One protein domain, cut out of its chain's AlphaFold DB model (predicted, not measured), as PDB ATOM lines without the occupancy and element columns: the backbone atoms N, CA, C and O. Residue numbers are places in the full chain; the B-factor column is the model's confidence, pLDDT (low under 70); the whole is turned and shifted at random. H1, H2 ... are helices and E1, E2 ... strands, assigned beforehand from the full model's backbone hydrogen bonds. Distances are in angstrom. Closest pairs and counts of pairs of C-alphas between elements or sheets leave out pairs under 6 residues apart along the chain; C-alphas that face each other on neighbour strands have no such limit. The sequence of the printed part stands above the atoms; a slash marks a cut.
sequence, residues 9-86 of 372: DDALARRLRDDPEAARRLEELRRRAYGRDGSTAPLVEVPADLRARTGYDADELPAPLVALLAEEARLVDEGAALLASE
ATOM      1  N   ASP A   9     140.052 293.568 252.948       83.50
ATOM      2  CA  ASP A   9     138.632 293.323 252.704       83.50
ATOM      3  C   ASP A   9     137.708 294.160 253.603       83.50
ATOM      4  O   ASP A   9     136.704 294.690 253.124       83.50
ATOM      5  N   ASP A  10     138.054 294.354 254.879       84.62
ATOM      6  CA  ASP A  10     137.283 295.179 255.817       84.62
ATOM      7  C   ASP A  10     137.364 296.662 255.441       84.62
ATOM      8  O   ASP A  10     136.357 297.378 255.469       84.62
ATOM      9  N   ALA A  11     138.548 297.119 255.023       87.88
ATOM     10  CA  ALA A  11     138.755 298.468 254.510       87.88
ATOM     11  C   ALA A  11     137.937 298.714 253.230       87.88
ATOM     12  O   ALA A  11     137.200 299.702 253.138       87.88
ATOM     13  N   LEU A  12     137.985 297.788 252.267       88.88
ATOM     14  CA  LEU A  12     137.195 297.883 251.040       88.88
ATOM     15  C   LEU A  12     135.688 297.859 251.336       88.88
ATOM     16  O   LEU A  12     134.944 298.714 250.850       88.88
ATOM     17  N   ALA A  13     135.229 296.927 252.173       87.69
ATOM     18  CA  ALA A  13     133.826 296.812 252.560       87.69
ATOM     19  C   ALA A  13     133.324 298.069 253.281       87.69
ATOM     20  O   ALA A  13     132.198 298.518 253.035       87.69
ATOM     21  N   ARG A  14     134.158 298.676 254.139       89.00
ATOM     22  CA  ARG A  14     133.860 299.963 254.778       89.00
ATOM     23  C   ARG A  14     133.663 301.051 253.728       89.00
ATOM     24  O   ARG A  14     132.632 301.720 253.744       89.00
ATOM     25  N   ARG A  15     134.607 301.187 252.792       92.56
ATOM     26  CA  ARG A  15     134.575 302.235 251.767       92.56
ATOM     27  C   ARG A  15     133.361 302.122 250.846       92.56
ATOM     28  O   ARG A  15     132.713 303.132 250.575       92.56
ATOM     29  N   LEU A  16     133.041 300.910 250.393       91.75
ATOM     30  CA  LEU A  16     131.912 300.648 249.496       91.75
ATOM     31  C   LEU A  16     130.550 300.864 250.167       91.75
ATOM     32  O   LEU A  16     129.585 301.218 249.493       91.75
ATOM     33  N   ARG A  17     130.466 300.687 251.492       92.75
ATOM     34  CA  ARG A  17     129.251 300.985 252.263       92.75
ATOM     35  C   ARG A  17     128.938 302.480 252.287       92.75
ATOM     36  O   ARG A  17     127.769 302.850 252.214       92.75
ATOM     37  N   ASP A  18     129.966 303.318 252.401       90.25
ATOM     38  CA  ASP A  18     129.801 304.764 252.573       90.25
ATOM     39  C   ASP A  18     129.673 305.528 251.242       90.25
ATOM     40  O   ASP A  18     129.235 306.677 251.240       90.25
ATOM     41  N   ASP A  19     130.026 304.910 250.109       93.38
ATOM     42  CA  ASP A  19     129.985 305.550 248.790       93.38
ATOM     43  C   ASP A  19     129.441 304.629 247.688       93.38
ATOM     44  O   ASP A  19     130.169 303.824 247.092       93.38
ATOM     45  N   PRO A  20     128.146 304.773 247.360       91.25
ATOM     46  CA  PRO A  20     127.510 303.987 246.312       91.25
ATOM     47  C   PRO A  20     127.975 304.370 244.897       91.25
ATOM     48  O   PRO A  20     127.718 303.631 243.944       91.25
ATOM     49  N   GLU A  21     128.624 305.520 244.699       93.38
ATOM     50  CA  GLU A  21     129.224 305.869 243.410       93.38
ATOM     51  C   GLU A  21     130.509 305.075 243.180       93.38
ATOM     52  O   GLU A  21     130.659 304.475 242.114       93.38
ATOM     53  N   ALA A  22     131.359 304.965 244.204       89.56
ATOM     54  CA  ALA A  22     132.524 304.085 244.184       89.56
ATOM     55  C   ALA A  22     132.132 302.623 243.903       89.56
ATOM     56  O   ALA A  22     132.745 301.977 243.055       89.56
ATOM     57  N   ALA A  23     131.057 302.128 244.526       90.56
ATOM     58  CA  ALA A  23     130.546 300.779 244.269       90.56
ATOM     59  C   ALA A  23     130.093 300.575 242.813       90.56
ATOM     60  O   ALA A  23     130.458 299.585 242.179       90.56
ATOM     61  N   ARG A  24     129.343 301.531 242.245       93.56
ATOM     62  CA  ARG A  24     128.905 301.462 240.838       93.56
ATOM     63  C   ARG A  24     130.078 301.516 239.865       93.56
ATOM     64  O   ARG A  24     130.081 300.783 238.877       93.56
ATOM     65  N   ARG A  25     131.071 302.363 240.143       92.38
ATOM     66  CA  ARG A  25     132.284 302.481 239.327       92.38
ATOM     67  C   ARG A  25     133.109 301.196 239.359       92.38
ATOM     68  O   ARG A  25     133.578 300.755 238.313       92.38
ATOM     69  N   LEU A  26     133.247 300.580 240.532       93.31
ATOM     70  CA  LEU A  26     133.958 299.315 240.683       93.31
ATOM     71  C   LEU A  26     133.269 298.183 239.903       93.31
ATOM     72  O   LEU A  26     133.926 297.429 239.189       93.31
ATOM     73  N   GLU A  27     131.940 298.122 239.953       92.69
ATOM     74  CA  GLU A  27     131.150 297.157 239.180       92.69
ATOM     75  C   GLU A  27     131.271 297.376 237.660       92.69
ATOM     76  O   GLU A  27     131.386 296.430 236.879       92.69
ATOM     77  N   GLU A  28     131.310 298.632 237.203       94.25
ATOM     78  CA  GLU A  28     131.571 298.950 235.796       94.25
ATOM     79  C   GLU A  28     132.957 298.471 235.340       94.25
ATOM     80  O   GLU A  28     133.080 297.892 234.257       94.25
ATOM     81  N   LEU A  29     133.983 298.657 236.174       91.00
ATOM     82  CA  LEU A  29     135.335 298.174 235.896       91.00
ATOM     83  C   LEU A  29     135.399 296.645 235.865       91.00
ATOM     84  O   LEU A  29     136.022 296.103 234.955       91.00
ATOM     85  N   ARG A  30     134.693 295.940 236.760       93.62
ATOM     86  CA  ARG A  30     134.588 294.468 236.736       93.62
ATOM     87  C   ARG A  30     133.964 293.964 235.444       93.62
ATOM     88  O   ARG A  30     134.522 293.080 234.797       93.62
ATOM     89  N   ARG A  31     132.860 294.577 235.004       91.25
ATOM     90  CA  ARG A  31     132.225 294.219 233.724       91.25
ATOM     91  C   ARG A  31     133.138 294.455 232.526       91.25
ATOM     92  O   ARG A  31     133.095 293.671 231.585       91.25
ATOM     93  N   ARG A  32     133.969 295.501 232.541       86.50
ATOM     94  CA  ARG A  32     134.952 295.741 231.472       86.50
ATOM     95  C   ARG A  32     136.129 294.772 231.533       86.50
ATOM     96  O   ARG A  32     136.511 294.250 230.495       86.50
ATOM     97  N   ALA A  33     136.676 294.521 232.721       87.31
ATOM     98  CA  ALA A  33     137.815 293.630 232.928       87.31
ATOM     99  C   ALA A  33     137.504 292.178 232.548       87.31
ATOM    100  O   ALA A  33     138.315 291.536 231.887       87.31
ATOM    101  N   TYR A  34     136.315 291.691 232.908       86.06
ATOM    102  CA  TYR A  34     135.904 290.302 232.671       86.06
ATOM    103  C   TYR A  34     134.950 290.129 231.481       86.06
ATOM    104  O   TYR A  34     134.583 289.009 231.134       86.06
ATOM    105  N   GLY A  35     134.533 291.227 230.849       83.06
ATOM    106  CA  GLY A  35     133.689 291.211 229.661       83.06
ATOM    107  C   GLY A  35     134.477 291.101 228.357       83.06
ATOM    108  O   GLY A  35     135.702 290.964 228.325       83.06
ATOM    109  N   ARG A  36     133.747 291.219 227.242       72.81
ATOM    110  CA  ARG A  36     134.316 291.182 225.887       72.81
ATOM    111  C   ARG A  36     135.449 292.197 225.708       72.81
ATOM    112  O   ARG A  36     136.478 291.848 225.139       72.81
ATOM    113  N   ASP A  37     135.279 293.402 226.247       71.12
ATOM    114  CA  ASP A  37     136.256 294.487 226.139       71.12
ATOM    115  C   ASP A  37     137.602 294.125 226.783       71.12
ATOM    116  O   ASP A  37     138.645 294.423 226.208       71.12
ATOM    117  N   GLY A  38     137.588 293.427 227.924       72.62
ATOM    118  CA  GLY A  38     138.783 292.939 228.616       72.62
ATOM    119  C   GLY A  38     139.511 291.846 227.842       72.62
ATOM    120  O   GLY A  38     140.733 291.885 227.731       72.62
ATOM    121  N   SER A  39     138.764 290.923 227.224       66.62
ATOM    122  CA  SER A  39     139.337 289.817 226.438       66.62
ATOM    123  C   SER A  39     140.063 290.260 225.161       66.62
ATOM    124  O   SER A  39     140.918 289.538 224.655       66.62
ATOM    125  N   THR A  40     139.731 291.445 224.639       82.75
ATOM    126  CA  THR A  40     140.342 292.019 223.428       82.75
ATOM    127  C   THR A  40     141.236 293.224 223.715       82.75
ATOM    128  O   THR A  40     141.691 293.882 222.778       82.75
ATOM    129  N   ALA A  41     141.443 293.569 224.986       85.81
ATOM    130  CA  ALA A  41     142.189 294.763 225.350       85.81
ATOM    131  C   ALA A  41     143.700 294.563 225.146       85.81
ATOM    132  O   ALA A  41     144.204 293.452 225.325       85.81
ATOM    133  N   PRO A  42     144.448 295.632 224.823       88.31
ATOM    134  CA  PRO A  42     145.899 295.558 224.801       88.31
ATOM    135  C   PRO A  42     146.437 295.256 226.203       88.31
ATOM    136  O   PRO A  42     145.900 295.736 227.209       88.31
ATOM    137  N   LEU A  43     147.517 294.479 226.246       92.06
ATOM    138  CA  LEU A  43     148.309 294.301 227.453       92.06
ATOM    139  C   LEU A  43     149.057 295.601 227.759       92.06
ATOM    140  O   LEU A  43     149.564 296.265 226.852       92.06
ATOM    141  N   VAL A  44     149.080 295.976 229.031       93.81
ATOM    142  CA  VAL A  44     149.814 297.131 229.544       93.81
ATOM    143  C   VAL A  44     150.610 296.710 230.768       93.81
ATOM    144  O   VAL A  44     150.204 295.804 231.500       93.81
ATOM    145  N   GLU A  45     151.734 297.381 230.985       94.19
ATOM    146  CA  GLU A  45     152.600 297.138 232.135       94.19
ATOM    147  C   GLU A  45     151.846 297.381 233.451       94.19
ATOM    148  O   GLU A  45     151.143 298.389 233.608       94.19
ATOM    149  N   VAL A  46     151.997 296.460 234.402       92.38
ATOM    150  CA  VAL A  46     151.427 296.594 235.745       92.38
ATOM    151  C   VAL A  46     152.380 297.422 236.613       92.38
ATOM    152  O   VAL A  46     153.523 296.999 236.843       92.38
ATOM    153  N   PRO A  47     151.934 298.572 237.155       93.69
ATOM    154  CA  PRO A  47     152.764 299.399 238.025       93.69
ATOM    155  C   PRO A  47     153.366 298.596 239.189       93.69
ATOM    156  O   PRO A  47     152.695 297.770 239.809       93.69
ATOM    157  N   ALA A  48     154.649 298.822 239.490       89.62
ATOM    158  CA  ALA A  48     155.379 298.047 240.497       89.62
ATOM    159  C   ALA A  48     154.773 298.164 241.908       89.62
ATOM    160  O   ALA A  48     154.783 297.200 242.673       89.62
ATOM    161  N   ASP A  49     154.212 299.325 242.245       88.94
ATOM    162  CA  ASP A  49     153.487 299.553 243.493       88.94
ATOM    163  C   ASP A  49     152.196 298.729 243.561       88.94
ATOM    164  O   ASP A  49     151.871 298.184 244.614       88.94
ATOM    165  N   LEU A  50     151.497 298.577 242.435       89.81
ATOM    166  CA  LEU A  50     150.288 297.766 242.353       89.81
ATOM    167  C   LEU A  50     150.604 296.271 242.487       89.81
ATOM    168  O   LEU A  50     149.908 295.566 243.218       89.81
ATOM    169  N   ARG A  51     151.689 295.793 241.864       88.56
ATOM    170  CA  ARG A  51     152.176 294.410 242.025       88.56
ATOM    171  C   ARG A  51     152.555 294.103 243.469       88.56
ATOM    172  O   ARG A  51     152.078 293.125 244.035       88.56
ATOM    173  N   ALA A  52     153.327 294.990 244.101       86.75
ATOM    174  CA  ALA A  52     153.742 294.832 245.494       86.75
ATOM    175  C   ALA A  52     152.557 294.772 246.477       86.75
ATOM    176  O   ALA A  52     152.636 294.083 247.490       86.75
ATOM    177  N   ARG A  53     151.465 295.491 246.187       82.06
ATOM    178  CA  ARG A  53     150.260 295.531 247.033       82.06
ATOM    179  C   ARG A  53     149.339 294.335 246.836       82.06
ATOM    180  O   ARG A  53     148.739 293.868 247.795       82.06
ATOM    181  N   THR A  54     149.181 293.895 245.593       80.62
ATOM    182  CA  THR A  54     148.193 292.871 245.228       80.62
ATOM    183  C   THR A  54     148.767 291.456 245.225       80.62
ATOM    184  O   THR A  54     148.002 290.499 245.241       80.62
ATOM    185  N   GLY A  55     150.096 291.308 245.202       81.31
ATOM    186  CA  GLY A  55     150.757 290.008 245.077       81.31
ATOM    187  C   GLY A  55     150.667 289.404 243.671       81.31
ATOM    188  O   GLY A  55     150.973 288.229 243.498       81.31
ATOM    189  N   TYR A  56     150.240 290.179 242.666       77.06
ATOM    190  CA  TYR A  56     150.260 289.744 241.269       77.06
ATOM    191  C   TYR A  56     151.672 289.866 240.682       77.06
ATOM    192  O   TYR A  56     152.186 290.971 240.504       77.06
ATOM    193  N   ASP A  57     152.258 288.727 240.308       78.94
ATOM    194  CA  ASP A  57     153.613 288.637 239.739       78.94
ATOM    195  C   ASP A  57     153.680 288.884 238.217       78.94
ATOM    196  O   ASP A  57     154.759 288.870 237.629       78.94
ATOM    197  N   ALA A  58     152.542 289.114 237.552       83.62
ATOM    198  CA  ALA A  58     152.505 289.377 236.114       83.62
ATOM    199  C   ALA A  58     152.994 290.799 235.787       83.62
ATOM    200  O   ALA A  58     152.465 291.776 236.317       83.62
ATOM    201  N   ASP A  59     153.960 290.918 234.874       88.06
ATOM    202  CA  ASP A  59     154.490 292.217 234.435       88.06
ATOM    203  C   ASP A  59     153.524 292.977 233.510       88.06
ATOM    204  O   ASP A  59     153.537 294.206 233.489       88.06
ATOM    205  N   GLU A  60     152.647 292.271 232.788       91.31
ATOM    206  CA  GLU A  60     151.655 292.858 231.882       91.31
ATOM    207  C   GLU A  60     150.274 292.215 232.067       91.31
ATOM    208  O   GLU A  60     150.148 290.995 232.181       91.31
ATOM    209  N   LEU A  61     149.222 293.035 232.054       90.38
ATOM    210  CA  LEU A  61     147.824 292.600 232.140       90.38
ATOM    211  C   LEU A  61     146.955 293.400 231.156       90.38
ATOM    212  O   LEU A  61     147.338 294.502 230.758       90.38
ATOM    213  N   PRO A  62     145.768 292.902 230.761       93.81
ATOM    214  CA  PRO A  62     144.835 293.682 229.952       93.81
ATOM    215  C   PRO A  62     144.518 295.029 230.615       93.81
ATOM    216  O   PRO A  62     144.212 295.076 231.808       93.81
ATOM    217  N   ALA A  63     144.540 296.123 229.849       92.06
ATOM    218  CA  ALA A  63     144.358 297.476 230.392       92.06
ATOM    219  C   ALA A  63     143.127 297.654 231.316       92.06
ATOM    220  O   ALA A  63     143.258 298.307 232.355       92.06
ATOM    221  N   PRO A  64     141.950 297.059 231.026       92.00
ATOM    222  CA  PRO A  64     140.797 297.137 231.921       92.00
ATOM    223  C   PRO A  64     141.004 296.433 233.270       92.00
ATOM    224  O   PRO A  64     140.467 296.890 234.275       92.00
ATOM    225  N   LEU A  65     141.796 295.356 233.310       89.81
ATOM    226  CA  LEU A  65     142.127 294.652 234.548       89.81
ATOM    227  C   LEU A  65     143.101 295.471 235.406       89.81
ATOM    228  O   LEU A  65     142.896 295.587 236.610       89.81
ATOM    229  N   VAL A  66     144.096 296.121 234.792       92.81
ATOM    230  CA  VAL A  66     144.990 297.051 235.509       92.81
ATOM    231  C   VAL A  66     144.202 298.221 236.104       92.81
ATOM    232  O   VAL A  66     144.427 298.594 237.253       92.81
ATOM    233  N   ALA A  67     143.228 298.762 235.364       93.12
ATOM    234  CA  ALA A  67     142.353 299.823 235.860       93.12
ATOM    235  C   ALA A  67     141.466 299.370 237.035       93.12
ATOM    236  O   ALA A  67     141.250 300.148 237.964       93.12
ATOM    237  N   LEU A  68     140.971 298.126 237.010       94.31
ATOM    238  CA  LEU A  68     140.219 297.536 238.119       94.31
ATOM    239  C   LEU A  68     141.093 297.398 239.372       94.31
ATOM    240  O   LEU A  68     140.717 297.900 240.427       94.31
ATOM    241  N   LEU A  69     142.269 296.778 239.241       93.06
ATOM    242  CA  LEU A  69     143.190 296.559 240.360       93.06
ATOM    243  C   LEU A  69     143.642 297.882 240.993       93.06
ATOM    244  O   LEU A  69     143.688 298.003 242.216       93.06
ATOM    245  N   ALA A  70     143.932 298.895 240.173       94.38
ATOM    246  CA  ALA A  70     144.300 300.222 240.660       94.38
ATOM    247  C   ALA A  70     143.160 300.893 241.448       94.38
ATOM    248  O   ALA A  70     143.411 301.538 242.468       94.38
ATOM    249  N   GLU A  71     141.912 300.733 241.001       95.12
ATOM    250  CA  GLU A  71     140.751 301.286 241.700       95.12
ATOM    251  C   GLU A  71     140.470 300.546 243.016       95.12
ATOM    252  O   GLU A  71     140.206 301.197 244.024       95.12
ATOM    253  N   GLU A  72     140.584 299.214 243.047       93.50
ATOM    254  CA  GLU A  72     140.450 298.437 244.289       93.50
ATOM    255  C   GLU A  72     141.515 298.844 245.314       93.50
ATOM    256  O   GLU A  72     141.173 299.149 246.456       93.50
ATOM    257  N   ALA A  73     142.781 298.965 244.898       92.38
ATOM    258  CA  ALA A  73     143.864 299.416 245.772       92.38
ATOM    259  C   ALA A  73     143.612 300.825 246.343       92.38
ATOM    260  O   ALA A  73     143.817 301.057 247.535       92.38
ATOM    261  N   ARG A  74     143.112 301.758 245.520       94.56
ATOM    262  CA  ARG A  74     142.738 303.110 245.968       94.56
ATOM    263  C   ARG A  74     141.618 303.077 247.013       94.56
ATOM    264  O   ARG A  74     141.683 303.801 248.004       94.56
ATOM    265  N   LEU A  75     140.585 302.261 246.798       92.69
ATOM    266  CA  LEU A  75     139.445 302.160 247.714       92.69
ATOM    267  C   LEU A  75     139.820 301.494 249.043       92.69
ATOM    268  O   LEU A  75     139.301 301.901 250.083       92.69
ATOM    269  N   VAL A  76     140.737 300.525 249.020       92.06
ATOM    270  CA  VAL A  76     141.317 299.923 250.231       92.06
ATOM    271  C   VAL A  76     142.076 300.975 251.043       92.06
ATOM    272  O   VAL A  76     141.830 301.092 252.242       92.06
ATOM    273  N   ASP A  77     142.926 301.792 250.413       91.00
ATOM    274  CA  ASP A  77     143.659 302.865 251.106       91.00
ATOM    275  C   ASP A  77     142.705 303.876 251.768       91.00
ATOM    276  O   ASP A  77     142.892 304.270 252.923       91.00
ATOM    277  N   GLU A  78     141.649 304.277 251.055       91.94
ATOM    278  CA  GLU A  78     140.630 305.188 251.585       91.94
ATOM    279  C   GLU A  78     139.854 304.567 252.751       91.94
ATOM    280  O   GLU A  78     139.629 305.223 253.769       91.94
ATOM    281  N   GLY A  79     139.472 303.295 252.630       91.19
ATOM    282  CA  GLY A  79     138.806 302.549 253.692       91.19
ATOM    283  C   GLY A  79     139.668 302.406 254.943       91.19
ATOM    284  O   GLY A  79     139.194 302.646 256.054       91.19
ATOM    285  N   ALA A  80     140.952 302.097 254.768       89.75
ATOM    286  CA  ALA A  80     141.908 301.985 255.861       89.75
ATOM    287  C   ALA A  80     142.107 303.330 256.578       89.75
ATOM    288  O   ALA A  80     142.180 303.369 257.806       89.75
ATOM    289  N   ALA A  81     142.136 304.446 255.839       90.31
ATOM    290  CA  ALA A  81     142.215 305.783 256.425       90.31
ATOM    291  C   ALA A  81     140.970 306.133 257.263       90.31
ATOM    292  O   ALA A  81     141.100 306.710 258.345       90.31
ATOM    293  N   LEU A  82     139.774 305.747 256.800       89.06
ATOM    294  CA  LEU A  82     138.528 305.921 257.556       89.06
ATOM    295  C   LEU A  82     138.547 305.103 258.850       89.06
ATOM    296  O   LEU A  82     138.331 305.665 259.924       89.06
ATOM    297  N   LEU A  83     138.897 303.817 258.768       88.00
ATOM    298  CA  LEU A  83     139.009 302.941 259.940       88.00
ATOM    299  C   LEU A  83     140.040 303.470 260.942       88.00
ATOM    300  O   LEU A  83     139.768 303.533 262.141       88.00
ATOM    301  N   ALA A  84     141.195 303.939 260.466       87.81
ATOM    302  CA  ALA A  84     142.218 304.538 261.320       87.81
ATOM    303  C   ALA A  84     141.729 305.808 262.041       87.81
ATOM    304  O   ALA A  84     142.117 306.038 263.185       87.81
ATOM    305  N   SER A  85     140.870 306.615 261.404       87.12
ATOM    306  CA  SER A  85     140.295 307.828 262.006       87.12
ATOM    307  C   SER A  85     139.229 307.546 263.074       87.12
ATOM    308  O   SER A  85     139.013 308.371 263.960       87.12
ATOM    309  N   GLU A  86     138.585 306.378 263.010       84.19
ATOM    310  CA  GLU A  86     137.540 305.942 263.943       84.19
ATOM    311  C   GLU A  86     138.108 305.225 265.173       84.19
ATOM    312  O   GLU A  86     137.399 305.045 266.169       84.19
TER     313      GLU A  86
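AT A GLANCE: This is residues 9 to 86 of the 372 residues of an uncharacterized protein of Clavibacter michiganensis (UniProt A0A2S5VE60). One long helix, H5, runs through the middle of a flat domain, with H2 running back along one side of it, H1 crossing its later part and the small H4 on the side away from H2. Two very short strands, E1 and E2, pair beside the first residues of H5, near the short H3. The printed part has 78 residues, in the order H1, H2, H3, E1, H4, E2, H5; the class is mostly helix, and the sheet E1 - E2 is antiparallel. It is only just compact, close to loose, with a radius of gyration of the C-alphas of 13.3 A and spans of 42 by 25 by 13 A.

IN THESE COORDINATES: H1, residues 9 to 18, begins at C-alpha 9 (138.632, 293.323, 252.704). H2 is residues 20 to 34, 21.1 A long, and H3 is residues 36 to 39. E1 is residues 43 to 45, H4 residues 48 to 54, E2 residues 60 to 62. H5, residues 63 to 86, is 35.3 A long and ends at C-alpha 86 (137.540, 305.942, 263.943).

HOW THE PARTS SIT: H5 is the hub, touching four helices. Its residues 72 to 83 touch H1, about perpendicular at 84 degrees, closest at the C-alphas of Ala 11 and Gly 79, 4.2 A. Its residues 64 to 72 touch H2 at a shallow tilt of 29 degrees, opposite ways; the closest C-alphas, Ala 33 and Pro 64, are 4.7 A apart. Its residues 63 to 65 touch H3, closest at the C-alphas of Gly 38 and Pro 64, 5.7 A. Its residues 69 to 73 touch H4 at a steep tilt of 67 degrees, closest at the C-alphas of Leu 50 and Ala 70, 6.7 A. H2 and H4 are apart. In E1 and E2, N 44 and O 61 are within hydrogen-bond range at 2.9 A. Every O i to N i+4 pair is within range in H1, H2, H4 and H5; H3 is too short for one.

THE WHOLE: The C-alphas farthest apart, Thr 40 and Glu 86, are 42.9 A apart. The printed part has no cut, and its links between elements are tight. Mean pLDDT of the printed part is 88.7; residue 39 is under 70.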